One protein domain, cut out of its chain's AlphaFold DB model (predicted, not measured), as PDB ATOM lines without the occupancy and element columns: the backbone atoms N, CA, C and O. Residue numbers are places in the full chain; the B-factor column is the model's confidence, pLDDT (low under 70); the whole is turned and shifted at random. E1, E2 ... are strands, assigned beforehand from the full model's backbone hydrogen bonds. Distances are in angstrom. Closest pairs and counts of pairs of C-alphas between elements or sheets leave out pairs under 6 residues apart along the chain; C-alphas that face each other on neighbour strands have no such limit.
ATOM      1  N   GLU A  30     359.655 463.198 396.153       70.56
ATOM      2  CA  GLU A  30     359.220 463.967 394.994       70.56
ATOM      3  C   GLU A  30     358.750 463.014 393.895       70.56
ATOM      4  O   GLU A  30     359.420 462.028 393.586       70.56
ATOM      5  N   PHE A  31     357.607 463.318 393.284       67.88
ATOM      6  CA  PHE A  31     357.079 462.557 392.160       67.88
ATOM      7  C   PHE A  31     357.170 463.359 390.862       67.88
ATOM      8  O   PHE A  31     356.853 464.546 390.828       67.88
ATOM      9  N   SER A  32     357.530 462.679 389.780       65.44
ATOM     10  CA  SER A  32     357.430 463.160 388.404       65.44
ATOM     11  C   SER A  32     356.760 462.085 387.548       65.44
ATOM     12  O   SER A  32     356.847 460.891 387.842       65.44
ATOM     13  N   VAL A  33     356.065 462.508 386.498       64.00
ATOM     14  CA  VAL A  33     355.352 461.619 385.580       64.00
ATOM     15  C   VAL A  33     355.794 461.947 384.169       64.00
ATOM     16  O   VAL A  33     355.666 463.090 383.734       64.00
ATOM     17  N   GLU A  34     356.270 460.941 383.445       58.16
ATOM     18  CA  GLU A  34     356.648 461.082 382.043       58.16
ATOM     19  C   GLU A  34     355.677 460.279 381.160       58.16
ATOM     20  O   GLU A  34     355.531 459.060 381.341       58.16
ATOM     21  N   PRO A  35     354.987 460.927 380.200       52.72
ATOM     22  CA  PRO A  35     354.281 460.209 379.151       52.72
ATOM     23  C   PRO A  35     355.325 459.582 378.220       52.72
ATOM     24  O   PRO A  35     356.016 460.284 377.487       52.72
ATOM     25  N   ASN A  36     355.479 458.260 378.266       49.97
ATOM     26  CA  ASN A  36     356.480 457.575 377.455       49.97
ATOM     27  C   ASN A  36     355.860 457.044 376.152       49.97
ATOM     28  O   ASN A  36     355.018 456.149 376.171       49.97
ATOM     29  N   SER A  37     356.323 457.571 375.017       43.66
ATOM     30  CA  SER A  37     355.925 457.174 373.657       43.66
ATOM     31  C   SER A  37     356.401 455.774 373.233       43.66
ATOM     32  O   SER A  37     356.010 455.294 372.172       43.66
ATOM     33  N   SER A  38     357.231 455.120 374.048       42.69
ATOM     34  CA  SER A  38     357.875 453.824 373.772       42.69
ATOM     35  C   SER A  38     357.193 452.637 374.462       42.69
ATOM     36  O   SER A  38     357.686 451.512 374.376       42.69
ATOM     37  N   LEU A  39     356.121 452.877 375.219       44.56
ATOM     38  CA  LEU A  39     355.432 451.841 375.983       44.56
ATOM     39  C   LEU A  39     354.447 451.051 375.109       44.56
ATOM     40  O   LEU A  39     353.911 451.559 374.123       44.56
ATOM     41  N   ASN A  40     354.206 449.787 375.470       40.59
ATOM     42  CA  ASN A  40     353.267 448.935 374.737       40.59
ATOM     43  C   ASN A  40     351.830 449.483 374.851       40.59
ATOM     44  O   ASN A  40     351.491 450.078 375.879       40.59
ATOM     45  N   PRO A  41     350.942 449.231 373.865       36.91
ATOM     46  CA  PRO A  41     349.527 449.597 373.960       36.91
ATOM     47  C   PRO A  41     348.891 449.016 375.237       36.91
ATOM     48  O   PRO A  41     348.599 447.824 375.307       36.91
ATOM     49  N   GLY A  42     348.708 449.840 376.276       43.56
ATOM     50  CA  GLY A  42     348.246 449.377 377.595       43.56
ATOM     51  C   GLY A  42     348.997 449.959 378.787       43.56
ATOM     52  O   GLY A  42     348.397 450.126 379.845       43.56
ATOM     53  N   GLU A  43     350.273 450.289 378.623       46.56
ATOM     54  CA  GLU A  43     351.130 450.865 379.662       46.56
ATOM     55  C   GLU A  43     350.994 452.400 379.620       46.56
ATOM     56  O   GLU A  43     351.247 453.017 378.588       46.56
ATOM     57  N   GLN A  44     350.510 453.021 380.702       59.06
ATOM     58  CA  GLN A  44     349.954 454.383 380.631       59.06
ATOM     59  C   GLN A  44     350.930 455.475 381.083       59.06
ATOM     60  O   GLN A  44     350.897 456.568 380.526       59.06
ATOM     61  N   TYR A  45     351.801 455.198 382.062       62.81
ATOM     62  CA  TYR A  45     352.737 456.189 382.607       62.81
ATOM     63  C   TYR A  45     354.026 455.543 383.118       62.81
ATOM     64  O   TYR A  45     353.989 454.440 383.675       62.81
ATOM     65  N   ILE A  46     355.143 456.270 382.995       65.38
ATOM     66  CA  ILE A  46     356.306 456.068 383.863       65.38
ATOM     67  C   ILE A  46     356.205 457.067 385.004       65.38
ATOM     68  O   ILE A  46     356.142 458.279 384.795       65.38
ATOM     69  N   VAL A  47     356.174 456.537 386.219       69.81
ATOM     70  CA  VAL A  47     356.233 457.327 387.441       69.81
ATOM     71  C   VAL A  47     357.655 457.274 387.965       69.81
ATOM     72  O   VAL A  47     358.203 456.197 388.203       69.81
ATOM     73  N   HIS A  48     358.231 458.452 388.152       73.25
ATOM     74  CA  HIS A  48     359.507 458.648 388.806       73.25
ATOM     75  C   HIS A  48     359.220 459.090 390.231       73.25
ATOM     76  O   HIS A  48     358.596 460.131 390.437       73.25
ATOM     77  N   ALA A  49     359.682 458.325 391.211       70.56
ATOM     78  CA  ALA A  49     359.736 458.801 392.584       70.56
ATOM     79  C   ALA A  49     361.201 459.023 392.962       70.56
ATOM     80  O   ALA A  49     362.056 458.178 392.689       70.56
ATOM     81  N   ARG A  50     361.497 460.177 393.553       75.62
ATOM     82  CA  ARG A  50     362.822 460.543 394.043       75.62
ATOM     83  C   ARG A  50     362.755 460.760 395.545       75.62
ATOM     84  O   ARG A  50     361.949 461.558 396.011       75.62
ATOM     85  N   VAL A  51     363.595 460.050 396.291       71.69
ATOM     86  CA  VAL A  51     363.609 460.068 397.757       71.69
ATOM     87  C   VAL A  51     364.823 460.841 398.269       71.69
ATOM     88  O   VAL A  51     365.958 460.595 397.853       71.69
ATOM     89  N   TYR A  52     364.588 461.727 399.227       73.44
ATOM     90  CA  TYR A  52     365.594 462.491 399.953       73.44
ATOM     91  C   TYR A  52     365.780 461.911 401.363       73.44
ATOM     92  O   TYR A  52     364.817 461.524 402.025       73.44
ATOM     93  N   ALA A  53     367.026 461.810 401.819       64.06
ATOM     94  CA  ALA A  53     367.351 461.398 403.176       64.06
ATOM     95  C   ALA A  53     367.050 462.538 404.164       64.06
ATOM     96  O   ALA A  53     367.182 463.718 403.833       64.06
ATOM     97  N   ASN A  54     366.661 462.193 405.393       58.81
ATOM     98  CA  ASN A  54     366.424 463.184 406.443       58.81
ATOM     99  C   ASN A  54     367.734 463.910 406.797       58.81
ATOM    100  O   ASN A  54     368.660 463.306 407.336       58.81
ATOM    101  N   GLY A  55     367.795 465.213 406.524       53.06
ATOM    102  CA  GLY A  55     368.933 466.068 406.845       53.06
ATOM    103  C   GLY A  55     368.673 467.537 406.490       53.06
ATOM    104  O   GLY A  55     367.720 467.835 405.773       53.06
ATOM    105  N   PRO A  56     369.508 468.477 406.974       46.53
ATOM    106  CA  PRO A  56     369.376 469.910 406.677       46.53
ATOM    107  C   PRO A  56     369.621 470.257 405.197       46.53
ATOM    108  O   PRO A  56     369.352 471.379 404.777       46.53
ATOM    109  N   TRP A  57     370.112 469.297 404.410       53.06
ATOM    110  CA  TRP A  57     370.355 469.409 402.977       53.06
ATOM    111  C   TRP A  57     369.713 468.212 402.269       53.06
ATOM    112  O   TRP A  57     369.828 467.100 402.791       53.06
ATOM    113  N   PRO A  58     369.070 468.397 401.102       62.69
ATOM    114  CA  PRO A  58     368.450 467.311 400.350       62.69
ATOM    115  C   PRO A  58     369.536 466.408 399.751       62.69
ATOM    116  O   PRO A  58     369.963 466.586 398.613       62.69
ATOM    117  N   THR A  59     370.024 465.447 400.530       70.69
ATOM    118  CA  THR A  59     370.865 464.361 400.026       70.69
ATOM    119  C   THR A  59     369.975 463.232 399.530       70.69
ATOM    120  O   THR A  59     368.942 462.929 400.124       70.69
ATOM    121  N   TYR A  60     370.340 462.612 398.408       80.44
ATOM    122  CA  TYR A  60     369.555 461.516 397.850       80.44
ATOM    123  C   TYR A  60     369.611 460.287 398.760       80.44
ATOM    124  O   TYR A  60     370.674 459.888 399.241       80.44
ATOM    125  N   CYS A  61     368.454 459.671 398.984       80.19
ATOM    126  CA  CYS A  61     368.333 458.449 399.765       80.19
ATOM    127  C   CYS A  61     368.728 457.267 398.869       80.19
ATOM    128  O   CYS A  61     367.877 456.726 398.167       80.19
ATOM    129  N   LYS A  62     370.015 456.904 398.830       85.31
ATOM    130  CA  LYS A  62     370.532 455.764 398.049       85.31
ATOM    131  C   LYS A  62     370.210 454.435 398.740       85.31
ATOM    132  O   LYS A  62     370.500 454.274 399.924       85.31
ATOM    133  N   GLY A  63     369.668 453.471 397.992       84.50
ATOM    134  CA  GLY A  63     369.333 452.139 398.513       84.50
ATOM    135  C   GLY A  63     368.157 452.130 399.491       84.50
ATOM    136  O   GLY A  63     368.014 451.198 400.279       84.50
ATOM    137  N   CYS A  64     367.328 453.170 399.469       84.44
ATOM    138  CA  CYS A  64     366.152 453.271 400.319       84.44
ATOM    139  C   CYS A  64     365.009 452.463 399.719       84.44
ATOM    140  O   CYS A  64     364.791 452.487 398.508       84.44
ATOM    141  N   TYR A  65     364.291 451.747 400.576       86.50
ATOM    142  CA  TYR A  65     363.164 450.924 400.172       86.50
ATOM    143  C   TYR A  65     361.937 451.794 399.934       86.50
ATOM    144  O   TYR A  65     361.528 452.528 400.836       86.50
ATOM    145  N   ILE A  66     361.313 451.674 398.767       85.12
ATOM    146  CA  ILE A  66     360.083 452.384 398.428       85.12
ATOM    147  C   ILE A  66     359.114 451.459 397.689       85.12
ATOM    148  O   ILE A  66     359.428 450.879 396.651       85.12
ATOM    149  N   LYS A  67     357.893 451.369 398.215       87.19
ATOM    150  CA  LYS A  67     356.783 450.644 397.600       87.19
ATOM    151  C   LYS A  67     355.675 451.611 397.228       87.19
ATOM    152  O   LYS A  67     355.193 452.360 398.078       87.19
ATOM    153  N   LEU A  68     355.274 451.587 395.964       86.38
ATOM    154  CA  LEU A  68     354.194 452.404 395.429       86.38
ATOM    155  C   LEU A  68     352.894 451.599 395.396       86.38
ATOM    156  O   LEU A  68     352.893 450.403 395.109       86.38
ATOM    157  N   ALA A  69     351.775 452.265 395.665       86.31
ATOM    158  CA  ALA A  69     350.445 451.673 395.562       86.31
ATOM    159  C   ALA A  69     349.424 452.699 395.072       86.31
ATOM    160  O   ALA A  69     349.642 453.908 395.151       86.31
ATOM    161  N   PHE A  70     348.273 452.219 394.607       84.81
ATOM    162  CA  PHE A  70     347.102 453.074 394.453       84.81
ATOM    163  C   PHE A  70     346.464 453.335 395.820       84.81
ATOM    164  O   PHE A  70     346.335 452.411 396.617       84.81
ATOM    165  N   GLN A  71     346.010 454.567 396.074       82.81
ATOM    166  CA  GLN A  71     345.331 454.916 397.331       82.81
ATOM    167  C   GLN A  71     344.039 454.111 397.542       82.81
ATOM    168  O   GLN A  71     343.727 453.725 398.660       82.81
ATOM    169  N   ASN A  72     343.308 453.846 396.454       82.81
ATOM    170  CA  ASN A  72     342.080 453.050 396.429       82.81
ATOM    171  C   ASN A  72     342.155 452.077 395.242       82.81
ATOM    172  O   ASN A  72     341.643 452.421 394.172       82.81
ATOM    173  N   PRO A  73     342.854 450.934 395.362       84.75
ATOM    174  CA  PRO A  73     343.047 450.007 394.251       84.75
ATOM    175  C   PRO A  73     341.720 449.361 393.830       84.75
ATOM    176  O   PRO A  73     340.857 449.061 394.652       84.75
ATOM    177  N   GLN A  74     341.567 449.141 392.534       79.75
ATOM    178  CA  GLN A  74     340.416 448.533 391.886       79.75
ATOM    179  C   GLN A  74     340.874 447.430 390.926       79.75
ATOM    180  O   GLN A  74     342.039 447.343 390.533       79.75
ATOM    181  N   ALA A  75     339.940 446.563 390.531       78.69
ATOM    182  CA  ALA A  75     340.222 445.515 389.561       78.69
ATOM    183  C   ALA A  75     340.676 446.128 388.221       78.69
ATOM    184  O   ALA A  75     339.956 446.917 387.610       78.69
ATOM    185  N   GLY A  76     341.869 445.743 387.760       71.69
ATOM    186  CA  GLY A  76     342.483 446.291 386.544       71.69
ATOM    187  C   GLY A  76     343.541 447.368 386.786       71.69
ATOM    188  O   GLY A  76     344.046 447.925 385.812       71.69
ATOM    189  N   ASP A  77     343.888 447.622 388.045       79.00
ATOM    190  CA  ASP A  77     345.039 448.433 388.420       79.00
ATOM    191  C   ASP A  77     346.301 447.618 388.568       79.00
ATOM    192  O   ASP A  77     346.306 446.537 389.157       79.00
ATOM    193  N   TYR A  78     347.390 448.180 388.068       81.81
ATOM    194  CA  TYR A  78     348.677 447.531 388.086       81.81
ATOM    195  C   TYR A  78     349.807 448.550 388.213       81.81
ATOM    196  O   TYR A  78     349.835 449.567 387.518       81.81
ATOM    197  N   ILE A  79     350.746 448.252 389.108       85.06
ATOM    198  CA  ILE A  79     352.020 448.952 389.247       85.06
ATOM    199  C   ILE A  79     353.114 447.888 389.149       85.06
ATOM    200  O   ILE A  79     353.136 446.953 389.947       85.06
ATOM    201  N   ALA A  80     354.015 448.041 388.184       84.19
ATOM    202  CA  ALA A  80     355.253 447.279 388.092       84.19
ATOM    203  C   ALA A  80     356.426 448.215 388.362       84.19
ATOM    204  O   ALA A  80     356.745 449.072 387.537       84.19
ATOM    205  N   GLN A  81     357.058 448.051 389.519       83.44
ATOM    206  CA  GLN A  81     358.294 448.751 389.847       83.44
ATOM    207  C   GLN A  81     359.485 447.978 389.274       83.44
ATOM    208  O   GLN A  81     359.489 446.748 389.279       83.44
ATOM    209  N   ASP A  82     360.476 448.699 388.756       78.19
ATOM    210  CA  ASP A  82     361.718 448.114 388.239       78.19
ATOM    211  C   ASP A  82     362.622 447.551 389.350       78.19
ATOM    212  O   ASP A  82     363.393 446.618 389.135       78.19
ATOM    213  N   SER A  83     362.493 448.116 390.544       83.94
ATOM    214  CA  SER A  83     363.217 447.792 391.765       83.94
ATOM    215  C   SER A  83     362.295 448.035 392.965       83.94
ATOM    216  O   SER A  83     361.230 448.620 392.816       83.94
ATOM    217  N   GLU A  84     362.673 447.615 394.169       84.75
ATOM    218  CA  GLU A  84     362.049 448.112 395.412       84.75
ATOM    219  C   GLU A  84     362.980 449.067 396.174       84.75
ATOM    220  O   GLU A  84     362.599 449.638 397.194       84.75
ATOM    221  N   THR A  85     364.199 449.270 395.669       87.44
ATOM    222  CA  THR A  85     365.209 450.164 396.240       87.44
ATOM    223  C   THR A  85     365.622 451.241 395.251       87.44
ATOM    224  O   THR A  85     365.806 450.968 394.062       87.44
ATOM    225  N   THR A  86     365.827 452.454 395.748       85.19
ATOM    226  CA  THR A  86     366.301 453.585 394.950       85.19
ATOM    227  C   THR A  86     367.735 453.401 394.445       85.19
ATOM    228  O   THR A  86     368.586 452.813 395.118       85.19
ATOM    229  N   ASN A  87     368.019 453.950 393.263       84.19
ATOM    230  CA  ASN A  87     369.359 453.978 392.680       84.19
ATOM    231  C   ASN A  87     370.281 455.026 393.352       84.19
ATOM    232  O   ASN A  87     369.929 455.648 394.357       84.19
ATOM    233  N   ASP A  88     371.464 455.245 392.772       83.06
ATOM    234  CA  ASP A  88     372.466 456.200 393.271       83.06
ATOM    235  C   ASP A  88     371.980 457.658 393.323       83.06
ATOM    236  O   ASP A  88     372.508 458.458 394.090       83.06
ATOM    237  N   GLU A  89     370.943 457.992 392.555       81.12
ATOM    238  CA  GLU A  89     370.307 459.310 392.530       81.12
ATOM    239  C   GLU A  89     369.025 459.367 393.378       81.12
ATOM    240  O   GLU A  89     368.234 460.306 393.263       81.12
ATOM    241  N   GLY A  90     368.767 458.344 394.197       80.44
ATOM    242  CA  GLY A  90     367.556 458.263 395.009       80.44
ATOM    243  C   GLY A  90     366.284 458.036 394.189       80.44
ATOM    244  O   GLY A  90     365.199 458.313 394.696       80.44
ATOM    245  N   ARG A  91     366.385 457.571 392.934       82.00
ATOM    246  CA  ARG A  91     365.240 457.391 392.028       82.00
ATOM    247  C   ARG A  91     364.774 455.944 391.949       82.00
ATOM    248  O   ARG A  91     365.580 455.020 392.043       82.00
ATOM    249  N   ILE A  92     363.485 455.784 391.682       82.56
ATOM    250  CA  ILE A  92     362.844 454.530 391.286       82.56
ATOM    251  C   ILE A  92     361.905 454.773 390.105       82.56
ATOM    252  O   ILE A  92     361.341 455.869 389.983       82.56
ATOM    253  N   TYR A  93     361.727 453.758 389.258       81.06
ATOM    254  CA  TYR A  93     360.859 453.829 388.092       81.06
ATOM    255  C   TYR A  93     359.733 452.809 388.220       81.06
ATOM    256  O   TYR A  93     359.942 451.623 388.468       81.06
ATOM    257  N   ALA A  94     358.502 453.264 388.023       79.25
ATOM    258  CA  ALA A  94     357.350 452.382 388.032       79.25
ATOM    259  C   ALA A  94     356.530 452.555 386.764       79.25
ATOM    260  O   ALA A  94     356.154 453.667 386.390       79.25
ATOM    261  N   LYS A  95     356.222 451.431 386.124       78.38
ATOM    262  CA  LYS A  95     355.206 451.354 385.085       78.38
ATOM    263  C   LYS A  95     353.847 451.247 385.748       78.38
ATOM    264  O   LYS A  95     353.632 450.363 386.578       78.38
ATOM    265  N   VAL A  96     352.931 452.128 385.368       74.31
ATOM    266  CA  VAL A  96     351.590 452.168 385.953       74.31
ATOM    267  C   VAL A  96     350.522 452.021 384.880       74.31
ATOM    268  O   VAL A  96     350.600 452.626 383.809       74.31
ATOM    269  N   GLN A  97     349.508 451.214 385.187       74.38
ATOM    270  CA  GLN A  97     348.347 450.966 384.347       74.38
ATOM    271  C   GLN A  97     347.072 450.935 385.201       74.38
ATOM    272  O   GLN A  97     347.025 450.273 386.233       74.38
ATOM    273  N   SER A  98     346.019 451.615 384.745       69.31
ATOM    274  CA  SER A  98     344.662 451.524 385.296       69.31
ATOM    275  C   SER A  98     343.657 451.328 384.163       69.31
ATOM    276  O   SER A  98     343.572 452.133 383.231       69.31
ATOM    277  N   LYS A  99     342.850 450.266 384.242       65.50
ATOM    278  CA  LYS A  99     341.701 450.047 383.336       65.50
ATOM    279  C   LYS A  99     340.428 450.760 383.801       65.50
ATOM    280  O   LYS A  99     339.421 450.743 383.099       65.50
ATOM    281  N   VAL A 100     340.475 451.376 384.977       59.38
ATOM    282  CA  VAL A 100     339.356 452.094 385.581       59.38
ATOM    283  C   VAL A 100     339.321 453.531 385.078       59.38
ATOM    284  O   VAL A 100     340.341 454.222 385.064       59.38
ATOM    285  N   SER A 101     338.135 453.989 384.683       53.94
ATOM    286  CA  SER A 101     337.877 455.379 384.310       53.94
ATOM    287  C   SER A 101     337.810 456.289 385.541       53.94
ATOM    288  O   SER A 101     337.096 455.974 386.490       53.94
ATOM    289  N   GLY A 102     338.469 457.447 385.486       55.59
ATOM    290  CA  GLY A 102     338.469 458.453 386.555       55.59
ATOM    291  C   GLY A 102     339.867 458.728 387.113       55.59
ATOM    292  O   GLY A 102     340.835 458.078 386.726       55.59
ATOM    293  N   GLU A 103     339.968 459.709 388.011       60.22
ATOM    294  CA  GLU A 103     341.225 460.109 388.653       60.22
ATOM    295  C   GLU A 103     341.748 459.015 389.592       60.22
ATOM    296  O   GLU A 103     341.001 458.494 390.423       60.22
ATOM    297  N   ARG A 104     343.041 458.672 389.476       72.50
ATOM    298  CA  ARG A 104     343.692 457.634 390.289       72.50
ATOM    299  C   ARG A 104     344.893 458.224 391.024       72.50
ATOM    300  O   ARG A 104     345.721 458.894 390.428       72.50
ATOM    301  N   ILE A 105     345.017 457.965 392.319       72.50
ATOM    302  CA  ILE A 105     346.089 458.545 393.143       72.50
ATOM    303  C   ILE A 105     347.119 457.461 393.446       72.50
ATOM    304  O   ILE A 105     346.742 456.382 393.913       72.50
ATOM    305  N   ILE A 106     348.396 457.754 393.194       78.88
ATOM    306  CA  ILE A 106     349.515 456.907 393.608       78.88
ATOM    307  C   ILE A 106     350.090 457.465 394.897       78.88
ATOM    308  O   ILE A 106     350.346 458.659 395.047       78.88
ATOM    309  N   ILE A 107     350.317 456.564 395.832       79.62
ATOM    310  CA  ILE A 107     350.885 456.859 397.132       79.62
ATOM    311  C   ILE A 107     352.159 456.049 397.329       79.62
ATOM    312  O   ILE A 107     352.359 455.000 396.711       79.62
ATOM    313  N   VAL A 108     353.003 456.530 398.235       81.62
ATOM    314  CA  VAL A 108     354.038 455.695 398.837       81.62
ATOM    315  C   VAL A 108     353.380 454.857 399.932       81.62
ATOM    316  O   VAL A 108     353.024 455.383 400.983       81.62
ATOM    317  N   ASP A 109     353.200 453.562 399.676       83.12
ATOM    318  CA  ASP A 109     352.655 452.601 400.646       83.12
ATOM    319  C   ASP A 109     353.667 452.321 401.762       83.12
ATOM    320  O   ASP A 109     353.340 452.286 402.949       83.12
ATOM    321  N   GLN A 110     354.939 452.165 401.382       83.62
ATOM    322  CA  GLN A 110     356.028 451.907 402.318       83.62
ATOM    323  C   GLN A 110     357.278 452.677 401.924       83.62
ATOM    324  O   GLN A 110     357.667 452.688 400.759       83.62
ATOM    325  N   LEU A 111     357.931 453.269 402.922       82.44
ATOM    326  CA  LEU A 111     359.222 453.928 402.780       82.44
ATOM    327  C   LEU A 111     360.122 453.529 403.946       82.44
ATOM    328  O   LEU A 111     359.714 453.634 405.108       82.44
ATOM    329  N   ARG A 112     361.334 453.063 403.646       83.19
ATOM    330  CA  ARG A 112     362.365 452.773 404.648       83.19
ATOM    331  C   ARG A 112     363.719 453.285 404.176       83.19
ATOM    332  O   ARG A 112     363.991 453.277 402.977       83.19
ATOM    333  N   ASP A 113     364.562 453.719 405.103       81.00
ATOM    334  CA  ASP A 113     365.955 454.036 404.785       81.00
ATOM    335  C   ASP A 113     366.773 452.765 404.483       81.00
ATOM    336  O   ASP A 113     366.276 451.638 404.565       81.00
ATOM    337  N   SER A 114     368.052 452.945 404.150       79.19
ATOM    338  CA  SER A 114     368.989 451.848 403.875       79.19
ATOM    339  C   SER A 114     369.269 450.941 405.084       79.19
ATOM    340  O   SER A 114     369.785 449.840 404.905       79.19
ATOM    341  N   SER A 115     368.911 451.361 406.304       80.75
ATOM    342  CA  SER A 115     368.977 450.539 407.522       80.75
ATOM    343  C   SER A 115     367.693 449.738 407.778       80.75
ATOM    344  O   SER A 115     367.644 448.916 408.692       80.75
ATOM    345  N   GLY A 116     366.649 449.959 406.971       79.69
ATOM    346  CA  GLY A 116     365.332 449.351 407.136       79.69
ATOM    347  C   GLY A 116     364.410 450.104 408.099       79.69
ATOM    348  O   GLY A 116     363.308 449.622 408.379       79.69
ATOM    349  N   THR A 117     364.806 451.286 408.576       80.38
ATOM    350  CA  THR A 117     363.983 452.114 409.465       80.38
ATOM    351  C   THR A 117     362.873 452.790 408.671       80.38
ATOM    352  O   THR A 117     363.117 453.406 407.635       80.38
ATOM    353  N   LYS A 118     361.628 452.680 409.150       79.81
ATOM    354  CA  LYS A 118     360.458 453.267 408.486       79.81
ATOM    355  C   LYS A 118     360.539 454.795 408.494       79.81
ATOM    356  O   LYS A 118     360.687 455.405 409.549       79.81
ATOM    357  N   ILE A 119     360.353 455.400 407.326       75.94
ATOM    358  CA  ILE A 119     360.243 456.848 407.149       75.94
ATOM    359  C   ILE A 119     358.765 457.187 406.928       75.94
ATOM    360  O   ILE A 119     358.067 456.513 406.169       75.94
ATOM    361  N   ASN A 120     358.269 458.245 407.571       69.44
ATOM    362  CA  ASN A 120     356.944 458.776 407.256       69.44
ATOM    363  C   ASN A 120     357.008 459.499 405.910       69.44
ATOM    364  O   ASN A 120     357.539 460.601 405.816       69.44
ATOM    365  N   ALA A 121     356.482 458.852 404.870       61.62
ATOM    366  CA  ALA A 121     356.585 459.348 403.505       61.62
ATOM    367  C   ALA A 121     355.811 460.655 403.285       61.62
ATOM    368  O   ALA A 121     356.247 461.445 402.461       61.62
ATOM    369  N   GLY A 122     354.706 460.893 404.014       53.00
ATOM    370  CA  GLY A 122     353.939 462.155 404.049       53.00
ATOM    371  C   GLY A 122     353.353 462.655 402.717       53.00
ATOM    372  O   GLY A 122     352.486 463.523 402.726       53.00
ATOM    373  N   SER A 123     353.795 462.099 401.592       55.00
ATOM    374  CA  SER A 123     353.594 462.607 400.245       55.00
ATOM    375  C   SER A 123     352.837 461.586 399.402       55.00
ATOM    376  O   SER A 123     353.145 460.393 399.373       55.00
ATOM    377  N   SER A 124     351.838 462.088 398.689       54.03
ATOM    378  CA  SER A 124     351.040 461.377 397.693       54.03
ATOM    379  C   SER A 124     351.092 462.162 396.390       54.03
ATOM    380  O   SER A 124     351.033 463.392 396.438       54.03
ATOM    381  N   VAL A 125     351.124 461.489 395.241       51.03
ATOM    382  CA  VAL A 125     350.946 462.148 393.944       51.03
ATOM    383  C   VAL A 125     349.597 461.762 393.352       51.03
ATOM    384  O   VAL A 125     349.287 460.591 393.126       51.03
ATOM    385  N   ALA A 126     348.764 462.764 393.094       47.69
ATOM    386  CA  ALA A 126     347.552 462.555 392.322       47.69
ATOM    387  C   ALA A 126     347.934 462.406 390.845       47.69
ATOM    388  O   ALA A 126     348.469 463.342 390.246       47.69
ATOM    389  N   LEU A 127     347.651 461.247 390.242       48.19
ATOM    390  CA  LEU A 127     347.626 461.154 388.789       48.19
ATOM    391  C   LEU A 127     346.238 461.585 388.325       48.19
ATOM    392  O   LEU A 127     345.264 460.827 388.393       48.19
ATOM    393  N   LYS A 128     346.135 462.814 387.817       41.78
ATOM    394  CA  LYS A 128     344.893 463.269 387.197       41.78
ATOM    395  C   LYS A 128     344.722 462.607 385.832       41.78
ATOM    396  O   LYS A 128     345.111 463.142 384.801       41.78
TER     397      LYS A 128
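AT A GLANCE: This is residues 30 to 128 of the 399 residues of an uncharacterized protein of Candidatus Daviesbacteria bacterium RIFCSPHIGHO2_02_FULL_39_12 (UniProt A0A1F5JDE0). The domain is a sandwich, two antiparallel sheets face to face with their strands running roughly the same line: a twisted sheet in the order E1, E2, E5, E4 covers a smaller one in the order E3, E6, E7. The edge strands come close along both sides of the sandwich, E1 to E7 on one side and E4 to E3 on the other, and the loops of residues 35 to 44 and 52 to 64 reach out at opposite ends. The printed part has 99 residues with seven named strands, E1 to E7 along the chain, and no named helix; the class is all strand, though under half of the residues, 44, are in named elements. It is compact, with a radius of gyration of the C-alphas of 13.7 A and spans of 40 by 27 by 19 A.

IN THESE COORDINATES: E1 takes residues 30 to 34, with C-alpha 30 at (359.220, 463.967, 394.994). E2 takes residues 45 to 51 and is 19.0 A long from first to last C-alpha. E3 takes residues 65 to 70, 17.2 A, and E4 residues 77 to 81. E5 takes residues 91 to 98, 22.4 A, with C-alpha 91 at (365.240, 457.391, 392.028). E6, the longest strand, takes residues 104 to 112, 24.1 A. E7 takes residues 124 to 127, with C-alpha 127 at (347.626, 461.154, 388.789).

HOW THE PARTS SIT: E1 and E2 form a hairpin, antiparallel at 158 degrees, with N 32 and O 48 2.8 A apart, within hydrogen-bond range. E2 and E5 are antiparallel at 146 degrees, with N 47 and O 94 at 2.9 A. The hairpin of E4 and E5 has N 80 and O 95 at 2.8 A. In the other sheet, E3 and E6 are antiparallel, with N 67 and O 110 at 2.9 A. E6 and E7 form a hairpin, with N 106 and O 125 at 3.0 A. The two sheets' planes stand 12 degrees apart, and their facing parts are 8.6 A centre to centre. Between the sheets, the closest C-alphas of E1 and E7 are those of Phe 31 and Val 125, 6.4 A. Those of E3 and E4 are Ala 69 and Ile 79, 7.1 A. E1 and E3, for instance, are apart.

THE WHOLE: The two C-alphas farthest apart, those of Pro 41 and Pro 56, are 43.3 A apart. The printed part has no cut. The links E2 to E3 and E6 to E7 are long, and E5 to E6 is tight. The mean pLDDT of the printed part is 70.7; residues 31 to 47, 53 to 58, 98 to 103 and 120 to 128 are under 70.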